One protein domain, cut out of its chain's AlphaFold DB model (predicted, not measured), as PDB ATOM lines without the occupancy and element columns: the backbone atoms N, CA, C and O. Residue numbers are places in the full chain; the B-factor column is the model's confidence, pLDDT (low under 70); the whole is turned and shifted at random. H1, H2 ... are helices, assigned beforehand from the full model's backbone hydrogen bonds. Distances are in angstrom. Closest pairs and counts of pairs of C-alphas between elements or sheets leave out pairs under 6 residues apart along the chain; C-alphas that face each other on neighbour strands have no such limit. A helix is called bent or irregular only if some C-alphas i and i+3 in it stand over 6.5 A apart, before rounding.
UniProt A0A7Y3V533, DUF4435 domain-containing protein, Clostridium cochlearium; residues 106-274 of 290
ATOM      1  N   GLN A 106     -24.282  42.063 -21.069       93.75
ATOM      2  CA  GLN A 106     -24.217  43.195 -21.986       93.75
ATOM      3  C   GLN A 106     -24.663  42.783 -23.395       93.75
ATOM      4  O   GLN A 106     -25.450  43.492 -24.031       93.75
ATOM      5  N   ASN A 107     -24.246  41.601 -23.851       94.25
ATOM      6  CA  ASN A 107     -24.703  41.044 -25.119       94.25
ATOM      7  C   ASN A 107     -26.186  40.681 -25.101       94.25
ATOM      8  O   ASN A 107     -26.896  40.996 -26.056       94.25
ATOM      9  N   LEU A 108     -26.690  40.103 -24.006       95.38
ATOM     10  CA  LEU A 108     -28.124  39.856 -23.855       95.38
ATOM     11  C   LEU A 108     -28.944  41.148 -23.981       95.38
ATOM     12  O   LEU A 108     -29.923  41.187 -24.725       95.38
ATOM     13  N   LYS A 109     -28.517  42.225 -23.316       94.75
ATOM     14  CA  LYS A 109     -29.180  43.533 -23.396       94.75
ATOM     15  C   LYS A 109     -29.220  44.074 -24.826       94.75
ATOM     16  O   LYS A 109     -30.249  44.604 -25.247       94.75
ATOM     17  N   ASN A 110     -28.130  43.920 -25.580       93.44
ATOM     18  CA  ASN A 110     -28.080  44.312 -26.990       93.44
ATOM     19  C   ASN A 110     -29.058  43.489 -27.840       93.44
ATOM     20  O   ASN A 110     -29.813  44.062 -28.618       93.44
ATOM     21  N   ILE A 111     -29.108  42.170 -27.645       94.00
ATOM     22  CA  ILE A 111     -30.016  41.276 -28.379       94.00
ATOM     23  C   ILE A 111     -31.477  41.622 -28.108       94.00
ATOM     24  O   ILE A 111     -32.264  41.724 -29.046       94.00
ATOM     25  N   VAL A 112     -31.853  41.841 -26.846       94.56
ATOM     26  CA  VAL A 112     -33.227  42.229 -26.487       94.56
ATOM     27  C   VAL A 112     -33.620  43.524 -27.196       94.56
ATOM     28  O   VAL A 112     -34.686  43.588 -27.796       94.56
ATOM     29  N   GLY A 113     -32.735  44.527 -27.194       92.81
ATOM     30  CA  GLY A 113     -32.997  45.815 -27.843       92.81
ATOM     31  C   GLY A 113     -33.030  45.785 -29.375       92.81
ATOM     32  O   GLY A 113     -33.462  46.760 -29.974       92.81
ATOM     33  N   LEU A 114     -32.556  44.709 -30.009       91.81
ATOM     34  CA  LEU A 114     -32.603  44.517 -31.467       91.81
ATOM     35  C   LEU A 114     -33.747  43.615 -31.912       91.81
ATOM     36  O   LEU A 114     -34.080  43.567 -33.092       91.81
ATOM     37  N   THR A 115     -34.275  42.817 -30.989       92.50
ATOM     38  CA  THR A 115     -35.265  41.791 -31.313       92.50
ATOM     39  C   THR A 115     -36.673  42.191 -30.916       92.50
ATOM     40  O   THR A 115     -37.614  41.612 -31.454       92.50
ATOM     41  N   ALA A 116     -36.823  43.162 -30.019       93.19
ATOM     42  CA  ALA A 116     -38.098  43.729 -29.620       93.19
ATOM     43  C   ALA A 116     -38.110  45.248 -29.821       93.19
ATOM     44  O   ALA A 116     -37.096  45.921 -29.645       93.19
ATOM     45  N   SER A 117     -39.302  45.795 -30.043       93.56
ATOM     46  CA  SER A 117     -39.566  47.228 -30.235       93.56
ATOM     47  C   SER A 117     -39.398  48.100 -28.970       93.56
ATOM     48  O   SER A 117     -39.865  49.243 -28.923       93.56
ATOM     49  N   VAL A 118     -38.778  47.593 -27.900       91.81
ATOM     50  CA  VAL A 118     -38.556  48.356 -26.663       91.81
ATOM     51  C   VAL A 118     -37.287  49.200 -26.718       91.81
ATOM     52  O   VAL A 118     -36.224  48.761 -27.150       91.81
ATOM     53  N   GLY A 119     -37.359  50.410 -26.164       88.50
ATOM     54  CA  GLY A 119     -36.161  51.205 -25.902       88.50
ATOM     55  C   GLY A 119     -35.270  50.558 -24.834       88.50
ATOM     56  O   GLY A 119     -35.768  49.955 -23.881       88.50
ATOM     57  N   LYS A 120     -33.946  50.751 -24.932       87.75
ATOM     58  CA  LYS A 120     -32.952  50.190 -23.989       87.75
ATOM     59  C   LYS A 120     -33.218  50.524 -22.514       87.75
ATOM     60  O   LYS A 120     -32.775  49.780 -21.644       87.75
ATOM     61  N   SER A 121     -33.928  51.617 -22.231       88.31
ATOM     62  CA  SER A 121     -34.321  52.033 -20.878       88.31
ATOM     63  C   SER A 121     -35.329  51.097 -20.205       88.31
ATOM     64  O   SER A 121     -35.444  51.121 -18.986       88.31
ATOM     65  N   TYR A 122     -36.058  50.280 -20.972       90.31
ATOM     66  CA  TYR A 122     -36.990  49.280 -20.443       90.31
ATOM     67  C   TYR A 122     -36.304  47.951 -20.091       90.31
ATOM     68  O   TYR A 122     -36.919  47.103 -19.454       90.31
ATOM     69  N   ILE A 123     -35.048  47.758 -20.511       94.94
ATOM     70  CA  ILE A 123     -34.288  46.520 -20.313       94.94
ATOM     71  C   ILE A 123     -33.478  46.645 -19.016       94.94
ATOM     72  O   ILE A 123     -32.286  46.972 -19.030       94.94
ATOM     73  N   ASP A 124     -34.174  46.445 -17.899       94.12
ATOM     74  CA  ASP A 124     -33.640  46.446 -16.534       94.12
ATOM     75  C   ASP A 124     -33.179  45.049 -16.077       94.12
ATOM     76  O   ASP A 124     -33.410  44.044 -16.756       94.12
ATOM     77  N   ASP A 125     -32.535  44.974 -14.907       95.38
ATOM     78  CA  ASP A 125     -32.043  43.707 -14.349       95.38
ATOM     79  C   ASP A 125     -33.171  42.702 -14.119       95.38
ATOM     80  O   ASP A 125     -33.003  41.525 -14.413       95.38
ATOM     81  N   LYS A 126     -34.363  43.163 -13.722       95.62
ATOM     82  CA  LYS A 126     -35.542  42.300 -13.561       95.62
ATOM     83  C   LYS A 126     -35.905  41.589 -14.870       95.62
ATOM     84  O   LYS A 126     -36.274  40.413 -14.874       95.62
ATOM     85  N   THR A 127     -35.818  42.303 -15.989       96.38
ATOM     86  CA  THR A 127     -36.065  41.751 -17.323       96.38
ATOM     87  C   THR A 127     -34.968  40.768 -17.723       96.38
ATOM     88  O   THR A 127     -35.278  39.683 -18.218       96.38
ATOM     89  N   LEU A 128     -33.699  41.111 -17.487       97.12
ATOM     90  CA  LEU A 128     -32.569  40.226 -17.784       97.12
ATOM     91  C   LEU A 128     -32.629  38.939 -16.945       97.12
ATOM     92  O   LEU A 128     -32.535  37.851 -17.508       97.12
ATOM     93  N   ASP A 129     -32.908  39.045 -15.645       97.44
ATOM     94  CA  ASP A 129     -33.115  37.918 -14.728       97.44
ATOM     95  C   ASP A 129     -34.235  36.993 -15.219       97.44
ATOM     96  O   ASP A 129     -34.092  35.769 -15.219       97.44
ATOM     97  N   TYR A 130     -35.350  37.561 -15.692       97.69
ATOM     98  CA  TYR A 130     -36.450  36.774 -16.249       97.69
ATOM     99  C   TYR A 130     -36.029  35.982 -17.492       97.69
ATOM    100  O   TYR A 130     -36.442  34.829 -17.660       97.69
ATOM    101  N   ILE A 131     -35.222  36.582 -18.369       97.44
ATOM    102  CA  ILE A 131     -34.733  35.912 -19.578       97.44
ATOM    103  C   ILE A 131     -33.728  34.810 -19.213       97.44
ATOM    104  O   ILE A 131     -33.778  33.713 -19.774       97.44
ATOM    105  N   GLU A 132     -32.864  35.072 -18.234       97.62
ATOM    106  CA  GLU A 132     -31.790  34.173 -17.801       97.62
ATOM    107  C   GLU A 132     -32.220  33.116 -16.773       97.62
ATOM    108  O   GLU A 132     -31.412  32.260 -16.413       97.62
ATOM    109  N   LYS A 133     -33.479  33.111 -16.323       96.06
ATOM    110  CA  LYS A 133     -33.961  32.250 -15.223       96.06
ATOM    111  C   LYS A 133     -33.636  30.755 -15.363       96.06
ATOM    112  O   LYS A 133     -33.470  30.067 -14.360       96.06
ATOM    113  N   ASP A 134     -33.529  30.250 -16.593       94.62
ATOM    114  CA  ASP A 134     -33.250  28.837 -16.883       94.62
ATOM    115  C   ASP A 134     -31.765  28.560 -17.193       94.62
ATOM    116  O   ASP A 134     -31.334  27.403 -17.193       94.62
ATOM    117  N   VAL A 135     -30.966  29.607 -17.423       94.75
ATOM    118  CA  VAL A 135     -29.579  29.514 -17.907       94.75
ATOM    119  C   VAL A 135     -28.703  28.737 -16.931       94.75
ATOM    120  O   VAL A 135     -27.963  27.854 -17.347       94.75
ATOM    121  N   GLN A 136     -28.822  29.001 -15.627       93.62
ATOM    122  CA  GLN A 136     -28.007  28.330 -14.605       93.62
ATOM    123  C   GLN A 136     -28.206  26.811 -14.596       93.62
ATOM    124  O   GLN A 136     -27.252  26.045 -14.452       93.62
ATOM    125  N   ASN A 137     -29.445  26.354 -14.782       92.31
ATOM    126  CA  ASN A 137     -29.739  24.926 -14.845       92.31
ATOM    127  C   ASN A 137     -29.198  24.297 -16.129       92.31
ATOM    128  O   ASN A 137     -28.728  23.161 -16.101       92.31
ATOM    129  N   ASP A 138     -29.236  25.023 -17.244       92.38
ATOM    130  CA  ASP A 138     -28.663  24.543 -18.498       92.38
ATOM    131  C   ASP A 138     -27.133  24.514 -18.451       92.38
ATOM    132  O   ASP A 138     -26.545  23.524 -18.882       92.38
ATOM    133  N   TYR A 139     -26.493  25.503 -17.817       94.06
ATOM    134  CA  TYR A 139     -25.055  25.504 -17.538       94.06
ATOM    135  C   TYR A 139     -24.618  24.305 -16.716       94.06
ATOM    136  O   TYR A 139     -23.650  23.650 -17.082       94.06
ATOM    137  N   LYS A 140     -25.344  23.954 -15.650       92.81
ATOM    138  CA  LYS A 140     -25.027  22.753 -14.859       92.81
ATOM    139  C   LYS A 140     -25.039  21.486 -15.714       92.81
ATOM    140  O   LYS A 140     -24.159  20.646 -15.563       92.81
ATOM    141  N   LYS A 141     -25.996  21.354 -16.638       91.25
ATOM    142  CA  LYS A 141     -26.062  20.198 -17.547       91.25
ATOM    143  C   LYS A 141     -24.864  20.170 -18.494       91.25
ATOM    144  O   LYS A 141     -24.189  19.146 -18.573       91.25
ATOM    145  N   ILE A 142     -24.581  21.278 -19.186       93.50
ATOM    146  CA  ILE A 142     -23.465  21.315 -20.142       93.50
ATOM    147  C   ILE A 142     -22.099  21.253 -19.458       93.50
ATOM    148  O   ILE A 142     -21.141  20.753 -20.041       93.50
ATOM    149  N   PHE A 143     -22.001  21.691 -18.207       95.94
ATOM    150  CA  PHE A 143     -20.788  21.552 -17.418       95.94
ATOM    151  C   PHE A 143     -20.420  20.079 -17.241       95.94
ATOM    152  O   PHE A 143     -19.302  19.695 -17.563       95.94
ATOM    153  N   TYR A 144     -21.371  19.223 -16.857       95.19
ATOM    154  CA  TYR A 144     -21.115  17.784 -16.752       95.19
ATOM    155  C   TYR A 144     -20.833  17.114 -18.102       95.19
ATOM    156  O   TYR A 144     -19.948  16.268 -18.182       95.19
ATOM    157  N   VAL A 145     -21.529  17.518 -19.170       94.69
ATOM    158  CA  VAL A 145     -21.193  17.102 -20.548       94.69
ATOM    159  C   VAL A 145     -19.743  17.448 -20.888       94.69
ATOM    160  O   VAL A 145     -19.036  16.653 -21.503       94.69
ATOM    161  N   SER A 146     -19.285  18.624 -20.469       95.81
ATOM    162  CA  SER A 146     -17.927  19.081 -20.743       95.81
ATOM    163  C   SER A 146     -16.898  18.386 -19.854       95.81
ATOM    164  O   SER A 146     -15.819  18.085 -20.340       95.81
ATOM    165  N   LEU A 147     -17.234  18.032 -18.608       96.94
ATOM    166  CA  LEU A 147     -16.388  17.172 -17.773       96.94
ATOM    167  C   LEU A 147     -16.221  15.770 -18.376       96.94
ATOM    168  O   LEU A 147     -15.113  15.246 -18.363       96.94
ATOM    169  N   GLU A 148     -17.285  15.179 -18.930       96.25
ATOM    170  CA  GLU A 148     -17.212  13.894 -19.650       96.25
ATOM    171  C   GLU A 148     -16.249  13.989 -20.841       96.25
ATOM    172  O   GLU A 148     -15.335  13.173 -20.972       96.25
ATOM    173  N   ALA A 149     -16.416  15.021 -21.674       95.88
ATOM    174  CA  ALA A 149     -15.571  15.253 -22.841       95.88
ATOM    175  C   ALA A 149     -14.114  15.577 -22.465       95.88
ATOM    176  O   ALA A 149     -13.190  15.104 -23.128       95.88
ATOM    177  N   LEU A 150     -13.897  16.340 -21.392       96.88
ATOM    178  CA  LEU A 150     -12.568  16.663 -20.884       96.88
ATOM    179  C   LEU A 150     -11.872  15.432 -20.319       96.88
ATOM    180  O   LEU A 150     -10.701  15.207 -20.610       96.88
ATOM    181  N   LYS A 151     -12.587  14.598 -19.565       96.94
ATOM    182  CA  LYS A 151     -12.036  13.353 -19.038       96.94
ATOM    183  C   LYS A 151     -11.636  12.397 -20.157       96.94
ATOM    184  O   LYS A 151     -10.540  11.854 -20.108       96.94
ATOM    185  N   ASN A 152     -12.475  12.262 -21.186       96.44
ATOM    186  CA  ASN A 152     -12.144  11.533 -22.414       96.44
ATOM    187  C   ASN A 152     -10.885  12.092 -23.093       96.44
ATOM    188  O   ASN A 152     -10.017  11.348 -23.535       96.44
ATOM    189  N   ALA A 153     -10.748  13.418 -23.135       95.19
ATOM    190  CA  ALA A 153      -9.547  14.041 -23.661       95.19
ATOM    191  C   ALA A 153      -8.314  13.744 -22.783       95.19
ATOM    192  O   ALA A 153      -7.238  13.513 -23.320       95.19
ATOM    193  N   CYS A 154      -8.420  13.738 -21.459       95.12
ATOM    194  CA  CYS A 154      -7.252  13.596 -20.581       95.12
ATOM    195  C   CYS A 154      -6.848  12.135 -20.321       95.12
ATOM    196  O   CYS A 154      -5.691  11.870 -20.012       95.12
ATOM    197  N   ILE A 155      -7.777  11.180 -20.429       94.12
ATOM    198  CA  ILE A 155      -7.567   9.786 -20.019       94.12
ATOM    199  C   ILE A 155      -7.843   8.850 -21.199       94.12
ATOM    200  O   ILE A 155      -8.992   8.598 -21.551       94.12
ATOM    201  N   LYS A 156      -6.776   8.283 -21.774       86.75
ATOM    202  CA  LYS A 156      -6.813   7.458 -22.998       86.75
ATOM    203  C   LYS A 156      -7.741   6.236 -22.918       86.75
ATOM    204  O   LYS A 156      -8.321   5.853 -23.927       86.75
ATOM    205  N   GLU A 157      -7.864   5.623 -21.744       91.56
ATOM    206  CA  GLU A 157      -8.663   4.405 -21.520       91.56
ATOM    207  C   GLU A 157     -10.056   4.696 -20.946       91.56
ATOM    208  O   GLU A 157     -10.764   3.790 -20.505       91.56
ATOM    209  N   TYR A 158     -10.468   5.965 -20.912       94.12
ATOM    210  CA  TYR A 158     -11.786   6.321 -20.417       94.12
ATOM    211  C   TYR A 158     -12.872   5.894 -21.406       94.12
ATOM    212  O   TYR A 158     -12.967   6.428 -22.508       94.12
ATOM    213  N   ASP A 159     -13.733   4.964 -20.987       92.31
ATOM    214  CA  ASP A 159     -14.955   4.652 -21.725       92.31
ATOM    215  C   ASP A 159     -15.849   5.895 -21.748       92.31
ATOM    216  O   ASP A 159     -16.371   6.311 -20.715       92.31
ATOM    217  N   SER A 160     -15.978   6.524 -22.911       92.56
ATOM    218  CA  SER A 160     -16.529   7.867 -23.085       92.56
ATOM    219  C   SER A 160     -17.918   7.823 -23.714       92.56
ATOM    220  O   SER A 160     -18.120   7.170 -24.734       92.56
ATOM    221  N   ILE A 161     -18.853   8.615 -23.185       91.69
ATOM    222  CA  ILE A 161     -20.166   8.833 -23.815       91.69
ATOM    223  C   ILE A 161     -20.110   9.979 -24.837       91.69
ATOM    224  O   ILE A 161     -20.841   9.952 -25.824       91.69
ATOM    225  N   ILE A 162     -19.285  11.003 -24.584       91.69
ATOM    226  CA  ILE A 162     -19.220  12.247 -25.368       91.69
ATOM    227  C   ILE A 162     -17.761  12.694 -25.510       91.69
ATOM    228  O   ILE A 162     -16.947  12.550 -24.599       91.69
ATOM    229  N   SER A 163     -17.444  13.307 -26.643       92.50
ATOM    230  CA  SER A 163     -16.174  13.959 -26.947       92.50
ATOM    231  C   SER A 163     -16.383  15.416 -27.375       92.50
ATOM    232  O   SER A 163     -17.448  15.801 -27.852       92.50
ATOM    233  N   TYR A 164     -15.336  16.241 -27.317       92.00
ATOM    234  CA  TYR A 164     -15.393  17.614 -27.846       92.00
ATOM    235  C   TYR A 164     -15.581  17.702 -29.372       92.00
ATOM    236  O   TYR A 164     -15.749  18.804 -29.903       92.00
ATOM    237  N   LYS A 165     -15.559  16.573 -30.093       89.62
ATOM    238  CA  LYS A 165     -15.890  16.513 -31.526       89.62
ATOM    239  C   LYS A 165     -17.402  16.511 -31.769       89.62
ATOM    240  O   LYS A 165     -17.831  16.847 -32.871       89.62
ATOM    241  N   ASP A 166     -18.197  16.185 -30.753       89.50
ATOM    242  CA  ASP A 166     -19.645  16.092 -30.878       89.50
ATOM    243  C   ASP A 166     -20.303  17.467 -31.045       89.50
ATOM    244  O   ASP A 166     -19.872  18.494 -30.506       89.50
ATOM    245  N   LYS A 167     -21.370  17.496 -31.844       83.69
ATOM    246  CA  LYS A 167     -22.110  18.721 -32.150       83.69
ATOM    247  C   LYS A 167     -23.120  19.045 -31.040       83.69
ATOM    248  O   LYS A 167     -23.755  18.125 -30.519       83.69
ATOM    249  N   PRO A 168     -23.325  20.331 -30.699       78.12
ATOM    250  CA  PRO A 168     -24.259  20.714 -29.641       78.12
ATOM    251  C   PRO A 168     -25.685  20.220 -29.920       78.12
ATOM    252  O   PRO A 168     -26.364  19.755 -29.009       78.12
ATOM    253  N   GLU A 169     -26.130  20.215 -31.175       76.19
ATOM    254  CA  GLU A 169     -27.470  19.758 -31.555       76.19
ATOM    255  C   GLU A 169     -27.703  18.286 -31.208       76.19
ATOM    256  O   GLU A 169     -28.827  17.915 -30.892       76.19
ATOM    257  N   TYR A 170     -26.661  17.448 -31.236       75.25
ATOM    258  CA  TYR A 170     -26.752  16.033 -30.864       75.25
ATOM    259  C   TYR A 170     -26.903  15.856 -29.348       75.25
ATOM    260  O   TYR A 170     -27.739  15.080 -28.884       75.25
ATOM    261  N   ILE A 171     -26.130  16.629 -28.586       71.62
ATOM    262  CA  ILE A 171     -26.082  16.587 -27.120       71.62
ATOM    263  C   ILE A 171     -27.380  17.138 -26.517       71.62
ATOM    264  O   ILE A 171     -27.925  16.575 -25.568       71.62
ATOM    265  N   PHE A 172     -27.894  18.236 -27.077       69.06
ATOM    266  CA  PHE A 172     -29.026  18.987 -26.527       69.06
ATOM    267  C   PHE A 172     -30.360  18.701 -27.205       69.06
ATOM    268  O   PHE A 172     -31.348  19.390 -26.933       69.06
ATOM    269  N   ASN A 173     -30.422  17.697 -28.079       68.69
ATOM    270  CA  ASN A 173     -31.689  17.327 -28.675       68.69
ATOM    271  C   ASN A 173     -32.654  16.807 -27.597       68.69
ATOM    272  O   ASN A 173     -32.335  15.885 -26.850       68.69
ATOM    273  N   ASN A 174     -33.875  17.342 -27.564       60.38
ATOM    274  CA  ASN A 174     -34.940  16.843 -26.689       60.38
ATOM    275  C   ASN A 174     -35.509  15.483 -27.140       60.38
ATOM    276  O   ASN A 174     -36.363  14.914 -26.451       60.38
ATOM    277  N   LEU A 175     -35.053  14.968 -28.287       60.31
ATOM    278  CA  LEU A 175     -35.327  13.610 -28.742       60.31
ATOM    279  C   LEU A 175     -34.689  12.553 -27.821       60.31
ATOM    280  O   LEU A 175     -33.863  12.840 -26.952       60.31
ATOM    281  N   TYR A 176     -35.097  11.299 -28.024       58.38
ATOM    282  CA  TYR A 176     -34.686  10.133 -27.234       58.38
ATOM    283  C   TYR A 176     -33.164  10.043 -27.026       58.38
ATOM    284  O   TYR A 176     -32.703   9.735 -25.929       58.38
ATOM    285  N   THR A 177     -32.388  10.391 -28.053       64.44
ATOM    286  CA  THR A 177     -30.922  10.335 -28.052       64.44
ATOM    287  C   THR A 177     -30.301  11.249 -26.992       64.44
ATOM    288  O   THR A 177     -29.559  10.759 -26.145       64.44
ATOM    289  N   GLY A 178     -30.667  12.536 -26.945       72.25
ATOM    290  CA  GLY A 178     -30.131  13.475 -25.949       72.25
ATOM    291  C   GLY A 178     -30.565  13.136 -24.520       72.25
ATOM    292  O   GLY A 178     -29.771  13.209 -23.581       72.25
ATOM    293  N   LYS A 179     -31.804  12.649 -24.340       75.25
ATOM    294  CA  LYS A 179     -32.285  12.172 -23.027       75.25
ATOM    295  C   LYS A 179     -31.486  10.975 -22.513       75.25
ATOM    296  O   LYS A 179     -31.158  10.928 -21.327       75.25
ATOM    297  N   ASN A 180     -31.160  10.024 -23.384       81.25
ATOM    298  CA  ASN A 180     -30.356   8.864 -23.006       81.25
ATOM    299  C   ASN A 180     -28.915   9.239 -22.695       81.25
ATOM    300  O   ASN A 180     -28.378   8.739 -21.712       81.25
ATOM    301  N   ILE A 181     -28.323  10.151 -23.470       85.12
ATOM    302  CA  ILE A 181     -26.986  10.686 -23.201       85.12
ATOM    303  C   ILE A 181     -26.939  11.285 -21.795       85.12
ATOM    304  O   ILE A 181     -26.116  10.871 -20.982       85.12
ATOM    305  N   MET A 182     -27.882  12.174 -21.463       86.06
ATOM    306  CA  MET A 182     -27.939  12.779 -20.131       86.06
ATOM    307  C   MET A 182     -28.166  11.740 -19.031       86.06
ATOM    308  O   MET A 182     -27.514  11.797 -17.993       86.06
ATOM    309  N   LYS A 183     -29.049  10.757 -19.241       87.62
ATOM    310  CA  LYS A 183     -29.283   9.685 -18.260       87.62
ATOM    311  C   LYS A 183     -28.025   8.849 -18.016       87.62
ATOM    312  O   LYS A 183     -27.714   8.557 -16.863       87.62
ATOM    313  N   SER A 184     -27.311   8.472 -19.073       89.50
ATOM    314  CA  SER A 184     -26.053   7.725 -18.981       89.50
ATOM    315  C   SER A 184     -24.966   8.546 -18.298       89.50
ATOM    316  O   SER A 184     -24.284   8.039 -17.413       89.50
ATOM    317  N   LEU A 185     -24.868   9.831 -18.626       91.62
ATOM    318  CA  LEU A 185     -23.904  10.740 -18.021       91.62
ATOM    319  C   LEU A 185     -24.169  10.946 -16.523       91.62
ATOM    320  O   LEU A 185     -23.245  10.904 -15.716       91.62
ATOM    321  N   MET A 186     -25.435  11.057 -16.114       90.94
ATOM    322  CA  MET A 186     -25.791  11.176 -14.696       90.94
ATOM    323  C   MET A 186     -25.439   9.926 -13.881       90.94
ATOM    324  O   MET A 186     -25.195  10.043 -12.682       90.94
ATOM    325  N   ARG A 187     -25.341   8.743 -14.506       94.94
ATOM    326  CA  ARG A 187     -24.811   7.539 -13.835       94.94
ATOM    327  C   ARG A 187     -23.314   7.652 -13.541       94.94
ATOM    328  O   ARG A 187     -22.854   7.052 -12.578       94.94
ATOM    329  N   LYS A 188     -22.575   8.445 -14.322       95.75
ATOM    330  CA  LYS A 188     -21.146   8.727 -14.115       95.75
ATOM    331  C   LYS A 188     -20.877   9.953 -13.240       95.75
ATOM    332  O   LYS A 188     -19.720  10.290 -13.018       95.75
ATOM    333  N   LYS A 189     -21.912  10.616 -12.705       95.88
ATOM    334  CA  LYS A 189     -21.775  11.892 -11.982       95.88
ATOM    335  C   LYS A 189     -20.680  11.871 -10.908       95.88
ATOM    336  O   LYS A 189     -19.828  12.746 -10.921       95.88
ATOM    337  N   ASN A 190     -20.671  10.873 -10.020       97.12
ATOM    338  CA  ASN A 190     -19.668  10.793  -8.947       97.12
ATOM    339  C   ASN A 190     -18.240  10.703  -9.507       97.12
ATOM    340  O   ASN A 190     -17.342  11.394  -9.043       97.12
ATOM    341  N   GLN A 191     -18.062   9.915 -10.567       96.94
ATOM    342  CA  GLN A 191     -16.787   9.736 -11.255       96.94
ATOM    343  C   GLN A 191     -16.302  11.020 -11.960       96.94
ATOM    344  O   GLN A 191     -15.097  11.224 -12.134       96.94
ATOM    345  N   LEU A 192     -17.239  11.861 -12.411       97.31
ATOM    346  CA  LEU A 192     -16.967  13.180 -12.989       97.31
ATOM    347  C   LEU A 192     -16.678  14.224 -11.907       97.31
ATOM    348  O   LEU A 192     -15.804  15.059 -12.100       97.31
ATOM    349  N   ASP A 193     -17.362  14.154 -10.764       97.94
ATOM    350  CA  ASP A 193     -17.090  15.018  -9.611       97.94
ATOM    351  C   ASP A 193     -15.689  14.746  -9.033       97.94
ATOM    352  O   ASP A 193     -14.974  15.680  -8.680       97.94
ATOM    353  N   GLU A 194     -15.273  13.479  -8.953       98.00
ATOM    354  CA  GLU A 194     -13.911  13.088  -8.555       98.00
ATOM    355  C   GLU A 194     -12.858  13.602  -9.538       98.00
ATOM    356  O   GLU A 194     -11.863  14.191  -9.121       98.00
ATOM    357  N   PHE A 195     -13.111  13.448 -10.840       97.50
ATOM    358  CA  PHE A 195     -12.247  14.005 -11.879       97.50
ATOM    359  C   PHE A 195     -12.136  15.531 -11.762       97.50
ATOM    360  O   PHE A 195     -11.033  16.070 -11.762       97.50
ATOM    361  N   ALA A 196     -13.257  16.235 -11.585       97.75
ATOM    362  CA  ALA A 196     -13.249  17.683 -11.414       97.75
ATOM    363  C   ALA A 196     -12.415  18.101 -10.192       97.75
ATOM    364  O   ALA A 196     -11.597  19.010 -10.295       97.75
ATOM    365  N   LYS A 197     -12.549  17.395  -9.060       97.69
ATOM    366  CA  LYS A 197     -11.728  17.638  -7.859       97.69
ATOM    367  C   LYS A 197     -10.239  17.421  -8.115       97.69
ATOM    368  O   LYS A 197      -9.445  18.251  -7.692       97.69
ATOM    369  N   GLN A 198      -9.865  16.348  -8.812       96.50
ATOM    370  CA  GLN A 198      -8.467  16.049  -9.140       96.50
ATOM    371  C   GLN A 198      -7.803  17.191  -9.925       96.50
ATOM    372  O   GLN A 198      -6.647  17.515  -9.673       96.50
ATOM    373  N   TYR A 199      -8.543  17.818 -10.841       95.50
ATOM    374  CA  TYR A 199      -8.059  18.925 -11.672       95.50
ATOM    375  C   TYR A 199      -8.403  20.313 -11.106       95.50
ATOM    376  O   TYR A 199      -8.248  21.313 -11.802       95.50
ATOM    377  N   ASN A 200      -8.874  20.399  -9.853       96.31
ATOM    378  CA  ASN A 200      -9.318  21.643  -9.207       96.31
ATOM    379  C   ASN A 200     -10.362  22.434 -10.021       96.31
ATOM    380  O   ASN A 200     -10.413  23.662  -9.976       96.31
ATOM    381  N   ILE A 201     -11.210  21.729 -10.765       97.38
ATOM    382  CA  ILE A 201     -12.257  22.311 -11.595       97.38
ATOM    383  C   ILE A 201     -13.503  22.530 -10.745       97.38
ATOM    384  O   ILE A 201     -14.088  21.592 -10.197       97.38
ATOM    385  N   THR A 202     -13.966  23.774 -10.699       96.88
ATOM    386  CA  THR A 202     -15.237  24.132 -10.067       96.88
ATOM    387  C   THR A 202     -16.265  24.550 -11.114       96.88
ATOM    388  O   THR A 202     -15.938  24.842 -12.262       96.88
ATOM    389  N   PHE A 203     -17.536  24.652 -10.721       95.81
ATOM    390  CA  PHE A 203     -18.562  25.190 -11.619       95.81
ATOM    391  C   PHE A 203     -18.280  26.643 -12.044       95.81
ATOM    392  O   PHE A 203     -18.710  27.065 -13.113       95.81
ATOM    393  N   SER A 204     -17.528  27.414 -11.249       95.38
ATOM    394  CA  SER A 204     -17.139  28.780 -11.626       95.38
ATOM    395  C   SER A 204     -16.204  28.819 -12.844       95.38
ATOM    396  O   SER A 204     -16.181  29.806 -13.577       95.38
ATOM    397  N   ASP A 205     -15.524  27.707 -13.135       95.19
ATOM    398  CA  ASP A 205     -14.639  27.538 -14.286       95.19
ATOM    399  C   ASP A 205     -15.384  27.126 -15.566       95.19
ATOM    400  O   ASP A 205     -14.752  26.785 -16.562       95.19
ATOM    401  N   PHE A 206     -16.722  27.165 -15.591       95.56
ATOM    402  CA  PHE A 206     -17.516  26.659 -16.717       95.56
ATOM    403  C   PHE A 206     -17.082  27.222 -18.082       95.56
ATOM    404  O   PHE A 206     -17.019  26.467 -19.048       95.56
ATOM    405  N   LYS A 207     -16.702  28.507 -18.175       96.56
ATOM    406  CA  LYS A 207     -16.203  29.118 -19.425       96.56
ATOM    407  C   LYS A 207     -14.841  28.576 -19.888       96.56
ATOM    408  O   LYS A 207     -14.510  28.703 -21.064       96.56
ATOM    409  N   LYS A 208     -14.049  28.001 -18.981       96.31
ATOM    410  CA  LYS A 208     -12.747  27.375 -19.272       96.31
ATOM    411  C   LYS A 208     -12.885  25.917 -19.704       96.31
ATOM    412  O   LYS A 208     -12.020  25.407 -20.398       96.31
ATOM    413  N   VAL A 209     -13.947  25.244 -19.264       96.00
ATOM    414  CA  VAL A 209     -14.152  23.803 -19.485       96.00
ATOM    415  C   VAL A 209     -15.116  23.545 -20.639       96.00
ATOM    416  O   VAL A 209     -14.936  22.611 -21.417       96.00
ATOM    417  N   ILE A 210     -16.169  24.350 -20.764       95.94
ATOM    418  CA  ILE A 210     -17.171  24.162 -21.809       95.94
ATOM    419  C   ILE A 210     -16.636  24.724 -23.121       95.94
ATOM    420  O   ILE A 210     -16.297  25.904 -23.204       95.94
ATOM    421  N   LYS A 211     -16.657  23.895 -24.169       95.19
ATOM    422  CA  LYS A 211     -16.328  24.310 -25.535       95.19
ATOM    423  C   LYS A 211     -17.154  25.530 -25.942       95.19
ATOM    424  O   LYS A 211     -18.382  25.487 -25.835       95.19
ATOM    425  N   GLY A 212     -16.522  26.581 -26.468       94.62
ATOM    426  CA  GLY A 212     -17.193  27.866 -26.707       94.62
ATOM    427  C   GLY A 212     -18.462  27.755 -27.553       94.62
ATOM    428  O   GLY A 212     -19.507  28.264 -27.159       94.62
ATOM    429  N   LYS A 213     -18.443  26.975 -28.642       92.12
ATOM    430  CA  LYS A 213     -19.643  26.716 -29.468       92.12
ATOM    431  C   LYS A 213     -20.783  26.041 -28.691       92.12
ATOM    432  O   LYS A 213     -21.949  26.370 -28.906       92.12
ATOM    433  N   TRP A 214     -20.471  25.120 -27.776       94.88
ATOM    434  CA  TRP A 214     -21.478  24.490 -26.915       94.88
ATOM    435  C   TRP A 214     -22.042  25.483 -25.905       94.88
ATOM    436  O   TRP A 214     -23.255  25.521 -25.693       94.88
ATOM    437  N   LEU A 215     -21.176  26.301 -25.305       95.50
ATOM    438  CA  LEU A 215     -21.569  27.328 -24.350       95.50
ATOM    439  C   LEU A 215     -22.488  28.372 -24.996       95.50
ATOM    440  O   LEU A 215     -23.561  28.663 -24.467       95.50
ATOM    441  N   LEU A 216     -22.087  28.874 -26.164       94.69
ATOM    442  CA  LEU A 216     -22.814  29.853 -26.964       94.69
ATOM    443  C   LEU A 216     -24.209  29.334 -27.326       94.69
ATOM    444  O   LEU A 216     -25.212  29.992 -27.049       94.69
ATOM    445  N   TYR A 217     -24.278  28.116 -27.873       93.88
ATOM    446  CA  TYR A 217     -25.543  27.469 -28.209       93.88
ATOM    447  C   TYR A 217     -26.434  27.289 -26.975       93.88
ATOM    448  O   TYR A 217     -27.611  27.641 -27.003       93.88
ATOM    449  N   THR A 218     -25.875  26.780 -25.871       93.31
ATOM    450  CA  THR A 218     -26.625  26.523 -24.631       93.31
ATOM    451  C   THR A 218     -27.225  27.806 -24.069       93.31
ATOM    452  O   THR A 218     -28.418  27.845 -23.758       93.31
ATOM    453  N   TYR A 219     -26.415  28.864 -23.974       96.00
ATOM    454  CA  TYR A 219     -26.855  30.155 -23.463       96.00
ATOM    455  C   TYR A 219     -27.971  30.740 -24.327       96.00
ATOM    456  O   TYR A 219     -29.062  31.013 -23.822       96.00
ATOM    457  N   TYR A 220     -27.741  30.861 -25.638       95.31
ATOM    458  CA  TYR A 220     -28.709  31.507 -26.519       95.31
ATOM    459  C   TYR A 220     -29.963  30.682 -26.752       95.31
ATOM    460  O   TYR A 220     -31.035  31.263 -26.895       95.31
ATOM    461  N   ASN A 221     -29.888  29.352 -26.705       93.56
ATOM    462  CA  ASN A 221     -31.083  28.517 -26.721       93.56
ATOM    463  C   ASN A 221     -31.952  28.775 -25.479       93.56
ATOM    464  O   ASN A 221     -33.169  28.922 -25.592       93.56
ATOM    465  N   SER A 222     -31.336  28.883 -24.297       93.44
ATOM    466  CA  SER A 222     -32.055  29.172 -23.051       93.44
ATOM    467  C   SER A 222     -32.692  30.566 -23.071       93.44
ATOM    468  O   SER A 222     -33.902  30.698 -22.869       93.44
ATOM    469  N   VAL A 223     -31.907  31.582 -23.446       95.50
ATOM    470  CA  VAL A 223     -32.353  32.970 -23.649       95.50
ATOM    471  C   VAL A 223     -33.517  33.031 -24.636       95.50
ATOM    472  O   VAL A 223     -34.570  33.583 -24.326       95.50
ATOM    473  N   TYR A 224     -33.377  32.410 -25.807       94.62
ATOM    474  CA  TYR A 224     -34.374  32.443 -26.875       94.62
ATOM    475  C   TYR A 224     -35.732  31.881 -26.442       94.62
ATOM    476  O   TYR A 224     -36.775  32.450 -26.781       94.62
ATOM    477  N   ARG A 225     -35.752  30.812 -25.631       93.25
ATOM    478  CA  ARG A 225     -37.002  30.270 -25.068       93.25
ATOM    479  C   ARG A 225     -37.740  31.280 -24.192       93.25
ATOM    480  O   ARG A 225     -38.970  31.230 -24.145       93.25
ATOM    481  N   ASN A 226     -37.022  32.161 -23.499       95.69
ATOM    482  CA  ASN A 226     -37.615  33.154 -22.605       95.69
ATOM    483  C   ASN A 226     -37.873  34.502 -23.287       95.69
ATOM    484  O   ASN A 226     -38.870  35.140 -22.951       95.69
ATOM    485  N   LEU A 227     -37.095  34.875 -24.312       95.25
ATOM    486  CA  LEU A 227     -37.376  36.030 -25.176       95.25
ATOM    487  C   LEU A 227     -38.788  35.958 -25.769       95.25
ATOM    488  O   LEU A 227     -39.554  36.913 -25.684       95.25
ATOM    489  N   LYS A 228     -39.188  34.783 -26.273       94.69
ATOM    490  CA  LYS A 228     -40.539  34.559 -26.821       94.69
ATOM    491  C   LYS A 228     -41.674  34.774 -25.817       94.69
ATOM    492  O   LYS A 228     -42.816  34.942 -26.222       94.69
ATOM    493  N   LYS A 229     -41.370  34.742 -24.518       96.25
ATOM    494  CA  LYS A 229     -42.342  34.865 -23.424       96.25
ATOM    495  C   LYS A 229     -42.369  36.271 -22.823       96.25
ATOM    496  O   LYS A 229     -43.086  36.489 -21.848       96.25
ATOM    497  N   LEU A 230     -41.584  37.214 -23.352       96.31
ATOM    498  CA  LEU A 230     -41.554  38.594 -22.865       96.31
ATOM    499  C   LEU A 230     -42.900  39.324 -23.007       96.31
ATOM    500  O   LEU A 230     -43.272  40.011 -22.053       96.31
ATOM    501  N   PRO A 231     -43.686  39.158 -24.096       96.56
ATOM    502  CA  PRO A 231     -45.008  39.778 -24.186       96.56
ATOM    503  C   PRO A 231     -45.921  39.385 -23.026       96.56
ATOM    504  O   PRO A 231     -46.528  40.251 -22.394       96.56
ATOM    505  N   ASP A 232     -45.963  38.096 -22.692       96.88
ATOM    506  CA  ASP A 232     -46.783  37.581 -21.595       96.88
ATOM    507  C   ASP A 232     -46.240  38.010 -20.233       96.88
ATOM    508  O   ASP A 232     -47.008  38.404 -19.355       96.88
ATOM    509  N   ALA A 233     -44.916  38.021 -20.062       97.25
ATOM    510  CA  ALA A 233     -44.284  38.536 -18.851       97.25
ATOM    511  C   ALA A 233     -44.631  40.012 -18.608       97.25
ATOM    512  O   ALA A 233     -44.899  40.411 -17.474       97.25
ATOM    513  N   CYS A 234     -44.674  40.821 -19.668       97.31
ATOM    514  CA  CYS A 234     -45.101  42.211 -19.594       97.31
ATOM    515  C   CYS A 234     -46.585  42.317 -19.221       97.31
ATOM    516  O   CYS A 234     -46.933  43.014 -18.267       97.31
ATOM    517  N   ARG A 235     -47.476  41.597 -19.916       96.00
ATOM    518  CA  ARG A 235     -48.930  41.611 -19.638       96.00
ATOM    519  C   ARG A 235     -49.234  41.264 -18.177       96.00
ATOM    520  O   ARG A 235     -50.000  41.974 -17.525       96.00
ATOM    521  N   ASN A 236     -48.533  40.262 -17.648       96.00
ATOM    522  CA  ASN A 236     -48.704  39.738 -16.293       96.00
ATOM    523  C   ASN A 236     -47.894  40.478 -15.215       96.00
ATOM    524  O   ASN A 236     -47.814  40.005 -14.085       96.00
ATOM    525  N   ASN A 237     -47.295  41.634 -15.530       94.94
ATOM    526  CA  ASN A 237     -46.520  42.448 -14.580       94.94
ATOM    527  C   ASN A 237     -45.287  41.741 -13.974       94.94
ATOM    528  O   ASN A 237     -44.783  42.133 -12.918       94.94
ATOM    529  N   ILE A 238     -44.787  40.699 -14.642       97.00
ATOM    530  CA  ILE A 238     -43.585  39.965 -14.231       97.00
ATOM    531  C   ILE A 238     -42.347  40.814 -14.525       97.00
ATOM    532  O   ILE A 238     -41.468  40.917 -13.677       97.00
ATOM    533  N   ILE A 239     -42.317  41.498 -15.667       96.44
ATOM    534  CA  ILE A 239     -41.287  42.485 -16.034       96.44
ATOM    535  C   ILE A 239     -41.889  43.892 -16.118       96.44
ATOM    536  O   ILE A 239     -43.105  44.067 -15.992       96.44
ATOM    537  N   THR A 240     -41.046  44.898 -16.342       93.56
ATOM    538  CA  THR A 240     -41.482  46.288 -16.488       93.56
ATOM    539  C   THR A 240     -42.461  46.439 -17.656       93.56
ATOM    540  O   THR A 240     -42.151  46.163 -18.819       93.56
ATOM    541  N   LYS A 241     -43.686  46.886 -17.341       95.12
ATOM    542  CA  LYS A 241     -44.740  47.052 -18.346       95.12
ATOM    543  C   LYS A 241     -44.371  48.118 -19.375       95.12
ATOM    544  O   LYS A 241     -44.029  49.247 -19.015       95.12
ATOM    545  N   CYS A 242     -44.545  47.786 -20.651       95.62
ATOM    546  CA  CYS A 242     -44.500  48.771 -21.728       95.62
ATOM    547  C   CYS A 242     -45.745  49.678 -21.705       95.62
ATOM    548  O   CYS A 242     -46.766  49.336 -21.103       95.62
ATOM    549  N   GLN A 243     -45.677  50.818 -22.395       95.50
ATOM    550  CA  GLN A 243     -46.775  51.792 -22.451       95.50
ATOM    551  C   GLN A 243     -48.099  51.192 -22.952       95.50
ATOM    552  O   GLN A 243     -49.137  51.419 -22.343       95.50
ATOM    553  N   TYR A 244     -48.064  50.342 -23.983       96.94
ATOM    554  CA  TYR A 244     -49.275  49.727 -24.530       96.94
ATOM    555  C   TYR A 244     -49.941  48.767 -23.538       96.94
ATOM    556  O   TYR A 244     -51.150  48.828 -23.331       96.94
ATOM    557  N   CYS A 245     -49.159  47.944 -22.832       96.50
ATOM    558  CA  CYS A 245     -49.700  47.073 -21.787       96.50
ATOM    559  C   CYS A 245     -50.191  47.839 -20.550       96.50
ATOM    560  O   CYS A 245     -51.077  47.341 -19.859       96.50
ATOM    561  N   LYS A 246     -49.633  49.021 -20.249       95.94
ATOM    562  CA  LYS A 246     -50.153  49.902 -19.188       95.94
ATOM    563  C   LYS A 246     -51.513  50.490 -19.566       95.94
ATOM    564  O   LYS A 246     -52.397  50.529 -18.722       95.94
ATOM    565  N   SER A 247     -51.692  50.869 -20.829       96.44
ATOM    566  CA  SER A 247     -52.925  51.475 -21.347       96.44
ATOM    567  C   SER A 247     -54.006  50.467 -21.763       96.44
ATOM    568  O   SER A 247     -54.969  50.851 -22.418       96.44
ATOM    569  N   GLY A 248     -53.856  49.180 -21.431       95.31
ATOM    570  CA  GLY A 248     -54.855  48.155 -21.753       95.31
ATOM    571  C   GLY A 248     -54.883  47.702 -23.220       95.31
ATOM    572  O   GLY A 248     -55.879  47.124 -23.636       95.31
ATOM    573  N   GLN A 249     -53.804  47.920 -23.984       96.38
ATOM    574  CA  GLN A 249     -53.643  47.496 -25.388       96.38
ATOM    575  C   GLN A 249     -52.560  46.400 -25.530       96.38
ATOM    576  O   GLN A 249     -51.488  46.634 -26.101       96.38
ATOM    577  N   PRO A 250     -52.750  45.198 -24.946       94.12
ATOM    578  CA  PRO A 250     -51.731  44.144 -24.907       94.12
ATOM    579  C   PRO A 250     -51.382  43.536 -26.277       94.12
ATOM    580  O   PRO A 250     -50.358  42.853 -26.396       94.12
ATOM    581  N   GLU A 251     -52.208  43.755 -27.295       94.00
ATOM    582  CA  GLU A 251     -51.978  43.367 -28.688       94.00
ATOM    583  C   GLU A 251     -50.845  44.176 -29.337       94.00
ATOM    584  O   GLU A 251     -50.118  43.645 -30.172       94.00
ATOM    585  N   LYS A 252     -50.610  45.411 -28.872       95.56
ATOM    586  CA  LYS A 252     -49.522  46.297 -29.329       95.56
ATOM    587  C   LYS A 252     -48.291  46.257 -28.417       95.56
ATOM    588  O   LYS A 252     -47.531  47.216 -28.348       95.56
ATOM    589  N   CYS A 253     -48.108  45.179 -27.654       97.06
ATOM    590  CA  CYS A 253     -47.010  45.073 -26.693       97.06
ATOM    591  C   CYS A 253     -45.643  45.328 -27.357       97.06
ATOM    592  O   CYS A 253     -45.279  44.640 -28.305       97.06
ATOM    593  N   LEU A 254     -44.855  46.268 -26.816       96.56
ATOM    594  CA  LEU A 254     -43.515  46.580 -27.346       96.56
ATOM    595  C   LEU A 254     -42.514  45.433 -27.165       96.56
ATOM    596  O   LEU A 254     -41.481  45.412 -27.819       96.56
ATOM    597  N   TRP A 255     -42.807  44.493 -26.266       96.62
ATOM    598  CA  TRP A 255     -41.982  43.308 -26.036       96.62
ATOM    599  C   TRP A 255     -42.238  42.185 -27.047       96.62
ATOM    600  O   TRP A 255     -41.627  41.122 -26.937       96.62
ATOM    601  N   ASN A 256     -43.163  42.382 -27.994       94.69
ATOM    602  CA  ASN A 256     -43.303  41.481 -29.132       94.69
ATOM    603  C   ASN A 256     -41.999  41.467 -29.926       94.69
ATOM    604  O   ASN A 256     -41.359  42.503 -30.097       94.69
ATOM    605  N   LEU A 257     -41.619  40.280 -30.401       92.69
ATOM    606  CA  LEU A 257     -40.474  40.170 -31.289       92.69
ATOM    607  C   LEU A 257     -40.845  40.757 -32.651       92.69
ATOM    608  O   LEU A 257     -41.897  40.414 -33.194       92.69
ATOM    609  N   ASP A 258     -39.971  41.595 -33.201       88.44
ATOM    610  CA  ASP A 258     -40.234  42.312 -34.457       88.44
ATOM    611  C   ASP A 258     -40.341  41.351 -35.654       88.44
ATOM    612  O   ASP A 258     -41.066  41.600 -36.615       88.44
ATOM    613  N   TYR A 259     -39.649  40.210 -35.571       87.56
ATOM    614  CA  TYR A 259     -39.651  39.156 -36.579       87.56
ATOM    615  C   TYR A 259     -39.679  37.771 -35.929       87.56
ATOM    616  O   TYR A 259     -39.341  37.588 -34.755       87.56
ATOM    617  N   ASN A 260     -40.009  36.748 -36.723       85.94
ATOM    618  CA  ASN A 260     -39.876  35.350 -36.312       85.94
ATOM    619  C   ASN A 260     -38.408  34.895 -36.395       85.94
ATOM    620  O   ASN A 260     -38.029  34.076 -37.237       85.94
ATOM    621  N   TYR A 261     -37.568  35.483 -35.545       89.25
ATOM    622  CA  TYR A 261     -36.144  35.183 -35.478       89.25
ATOM    623  C   TYR A 261     -35.912  33.703 -35.180       89.25
ATOM    624  O   TYR A 261     -36.534  33.144 -34.275       89.25
ATOM    625  N   LYS A 262     -34.990  33.072 -35.909       92.06
ATOM    626  CA  LYS A 262     -34.477  31.731 -35.591       92.06
ATOM    627  C   LYS A 262     -33.312  31.828 -34.600       92.06
ATOM    628  O   LYS A 262     -32.672  32.875 -34.514       92.06
ATOM    629  N   LEU A 263     -33.023  30.749 -33.870       91.38
ATOM    630  CA  LEU A 263     -31.941  30.723 -32.876       91.38
ATOM    631  C   LEU A 263     -30.584  31.083 -33.501       91.38
ATOM    632  O   LEU A 263     -29.825  31.861 -32.931       91.38
ATOM    633  N   GLU A 264     -30.309  30.579 -34.700       91.75
ATOM    634  CA  GLU A 264     -29.062  30.818 -35.431       91.75
ATOM    635  C   GLU A 264     -28.868  32.305 -35.743       91.75
ATOM    636  O   GLU A 264     -27.746  32.805 -35.716       91.75
ATOM    637  N   TYR A 265     -29.965  33.028 -35.984       92.06
ATOM    638  CA  TYR A 265     -29.932  34.469 -36.213       92.06
ATOM    639  C   TYR A 265     -29.664  35.255 -34.920       92.06
ATOM    640  O   TYR A 265     -28.930  36.236 -34.929       92.06
ATOM    641  N   ILE A 266     -30.201  34.803 -33.783       93.06
ATOM    642  CA  ILE A 266     -29.882  35.401 -32.476       93.06
ATOM    643  C   ILE A 266     -28.394  35.234 -32.155       93.06
ATOM    644  O   ILE A 266     -27.743  36.189 -31.734       93.06
ATOM    645  N   ILE A 267     -27.850  34.039 -32.397       93.88
ATOM    646  CA  ILE A 267     -26.424  33.756 -32.212       93.88
ATOM    647  C   ILE A 267     -25.583  34.615 -33.165       93.88
ATOM    648  O   ILE A 267     -24.597  35.209 -32.738       93.88
ATOM    649  N   SER A 268     -25.967  34.734 -34.439       92.12
ATOM    650  CA  SER A 268     -25.203  35.540 -35.396       92.12
ATOM    651  C   SER A 268     -25.210  37.029 -35.047       92.12
ATOM    652  O   SER A 268     -24.167  37.669 -35.168       92.12
ATOM    653  N   ILE A 269     -26.332  37.575 -34.557       91.62
ATOM    654  CA  ILE A 269     -26.396  38.937 -34.007       91.62
ATOM    655  C   ILE A 269     -25.423  39.070 -32.843       91.62
ATOM    656  O   ILE A 269     -24.620  40.001 -32.843       91.62
ATOM    657  N   ALA A 270     -25.488  38.152 -31.874       93.12
ATOM    658  CA  ALA A 270     -24.673  38.192 -30.666       93.12
ATOM    659  C   ALA A 270     -23.177  38.330 -30.968       93.12
ATOM    660  O   ALA A 270     -22.498  39.139 -30.343       93.12
ATOM    661  N   LEU A 271     -22.693  37.598 -31.975       92.38
ATOM    662  CA  LEU A 271     -21.290  37.590 -32.394       92.38
ATOM    663  C   LEU A 271     -20.789  38.919 -32.990       92.38
ATOM    664  O   LEU A 271     -19.600  39.048 -33.270       92.38
ATOM    665  N   ASN A 272     -21.661  39.914 -33.188       90.31
ATOM    666  CA  ASN A 272     -21.267  41.262 -33.617       90.31
ATOM    667  C   ASN A 272     -21.202  42.273 -32.459       90.31
ATOM    668  O   ASN A 272     -20.870  43.433 -32.697       90.31
ATOM    669  N   TYR A 273     -21.522  41.865 -31.226       91.19
ATOM    670  CA  TYR A 273     -21.470  42.734 -30.052       91.19
ATOM    671  C   TYR A 273     -20.385  42.270 -29.085       91.19
ATOM    672  O   TYR A 273     -20.353  41.119 -28.649       91.19
ATOM    673  N   TYR A 274     -19.497  43.203 -28.764       90.88
ATOM    674  CA  TYR A 274     -18.341  42.977 -27.912       90.88
ATOM    675  C   TYR A 274     -18.576  43.603 -26.542       90.88
ATOM    676  O   TYR A 274     -18.928  44.780 -26.433       90.88
TER     677      TYR A 274
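This is residues 106 to 274 of the 290 residues of the protein "DUF4435 domain-containing protein" of Clostridium cochlearium (UniProt A0A7Y3V533). Two long helices, H3 and H8, lie side by side, run opposite ways and are offset lengthwise, making the spine of an elongated body. H5, H6 and H7 pack on H3, H2 and H11 pack on H8 with H1 on H11, and H9 and H10 lie beyond the last residues of H8. The printed part has 169 residues with eleven named helices, H1 to H11 in chain order, and no named strand; the class is all helix. It is only just loose, close to compact, with a radius of gyration of the C-alphas of 18.9 A, and spans 64 by 32 by 28 A, only just a rod.

Find C-alpha 135 at (-29.579, 29.514, -17.907), where H3, the longest helix, residues 135 to 154, begins; it runs 27.6 A from first to last C-alpha and ends with C-alpha 154 at (-7.252, 13.596, -20.581). H8, residues 212 to 227, covers 21.8 A. Before H3 look for H1, residues 106 to 115, and H2, residues 125 to 132. Between H3 and H8 come H4, residues 168 to 171, H5, residues 176 to 187 and 16.8 A long, H6, residues 189 to 198, and H7, residues 203 to 209. H7 is irregular: C-alphas 204 and 207 are 7.9 A apart. After H8 come H9, residues 230 to 235, H10, residues 243 to 246, and H11, residues 263 to 270, ending at (-24.673, 38.192, -30.666).

Begin at the hubs H3 and H8, which touch four helices each. They touch each other at a shallow tilt of 16 degrees, opposite ways, with residues 135 to 142 alone of H3; the closest C-alphas, of Val 135 and Ser 222, are 5.7 A apart. H3 also touches H6 at Leu 147 and Leu 192, C-alphas 6.3 A apart, and H7 at Phe 143 and Phe 206, 6.1 A. H3 and H5 only just touch, with 3 pairs of C-alphas within 8 A, the closest Val 145 and Leu 185. H4 only just touches H8, at Pro 168 and Trp 214, and touches H5 only at the corner, at Ile 171 and Gly 178. H8 touches H2 at Asn 226 and Ile 131, 5.0 A, and H11 at Tyr 220 and Ile 267, 6.5 A, about perpendicular at 74 degrees. H1 touches H11 at Asn 107 and Ala 270, 6.2 A. H9 and H10 are close but not clearly touching. Every O i to N i+4 pair is within hydrogen-bond range in H1, H2, H3, H5, H6, H9 and H11, against 11 of 12 in H8 and 1 of 3 in H7, where 3 of 4 O i to N i+3 pairs are; H4 and H10 are too short.

Look to Glu 157 and Ser 247 for the C-alphas farthest apart, 64.6 A. The printed part has no cut; the links H3 to H4 and H10 to H11 are long. Residues 172 to 177 are under pLDDT 70.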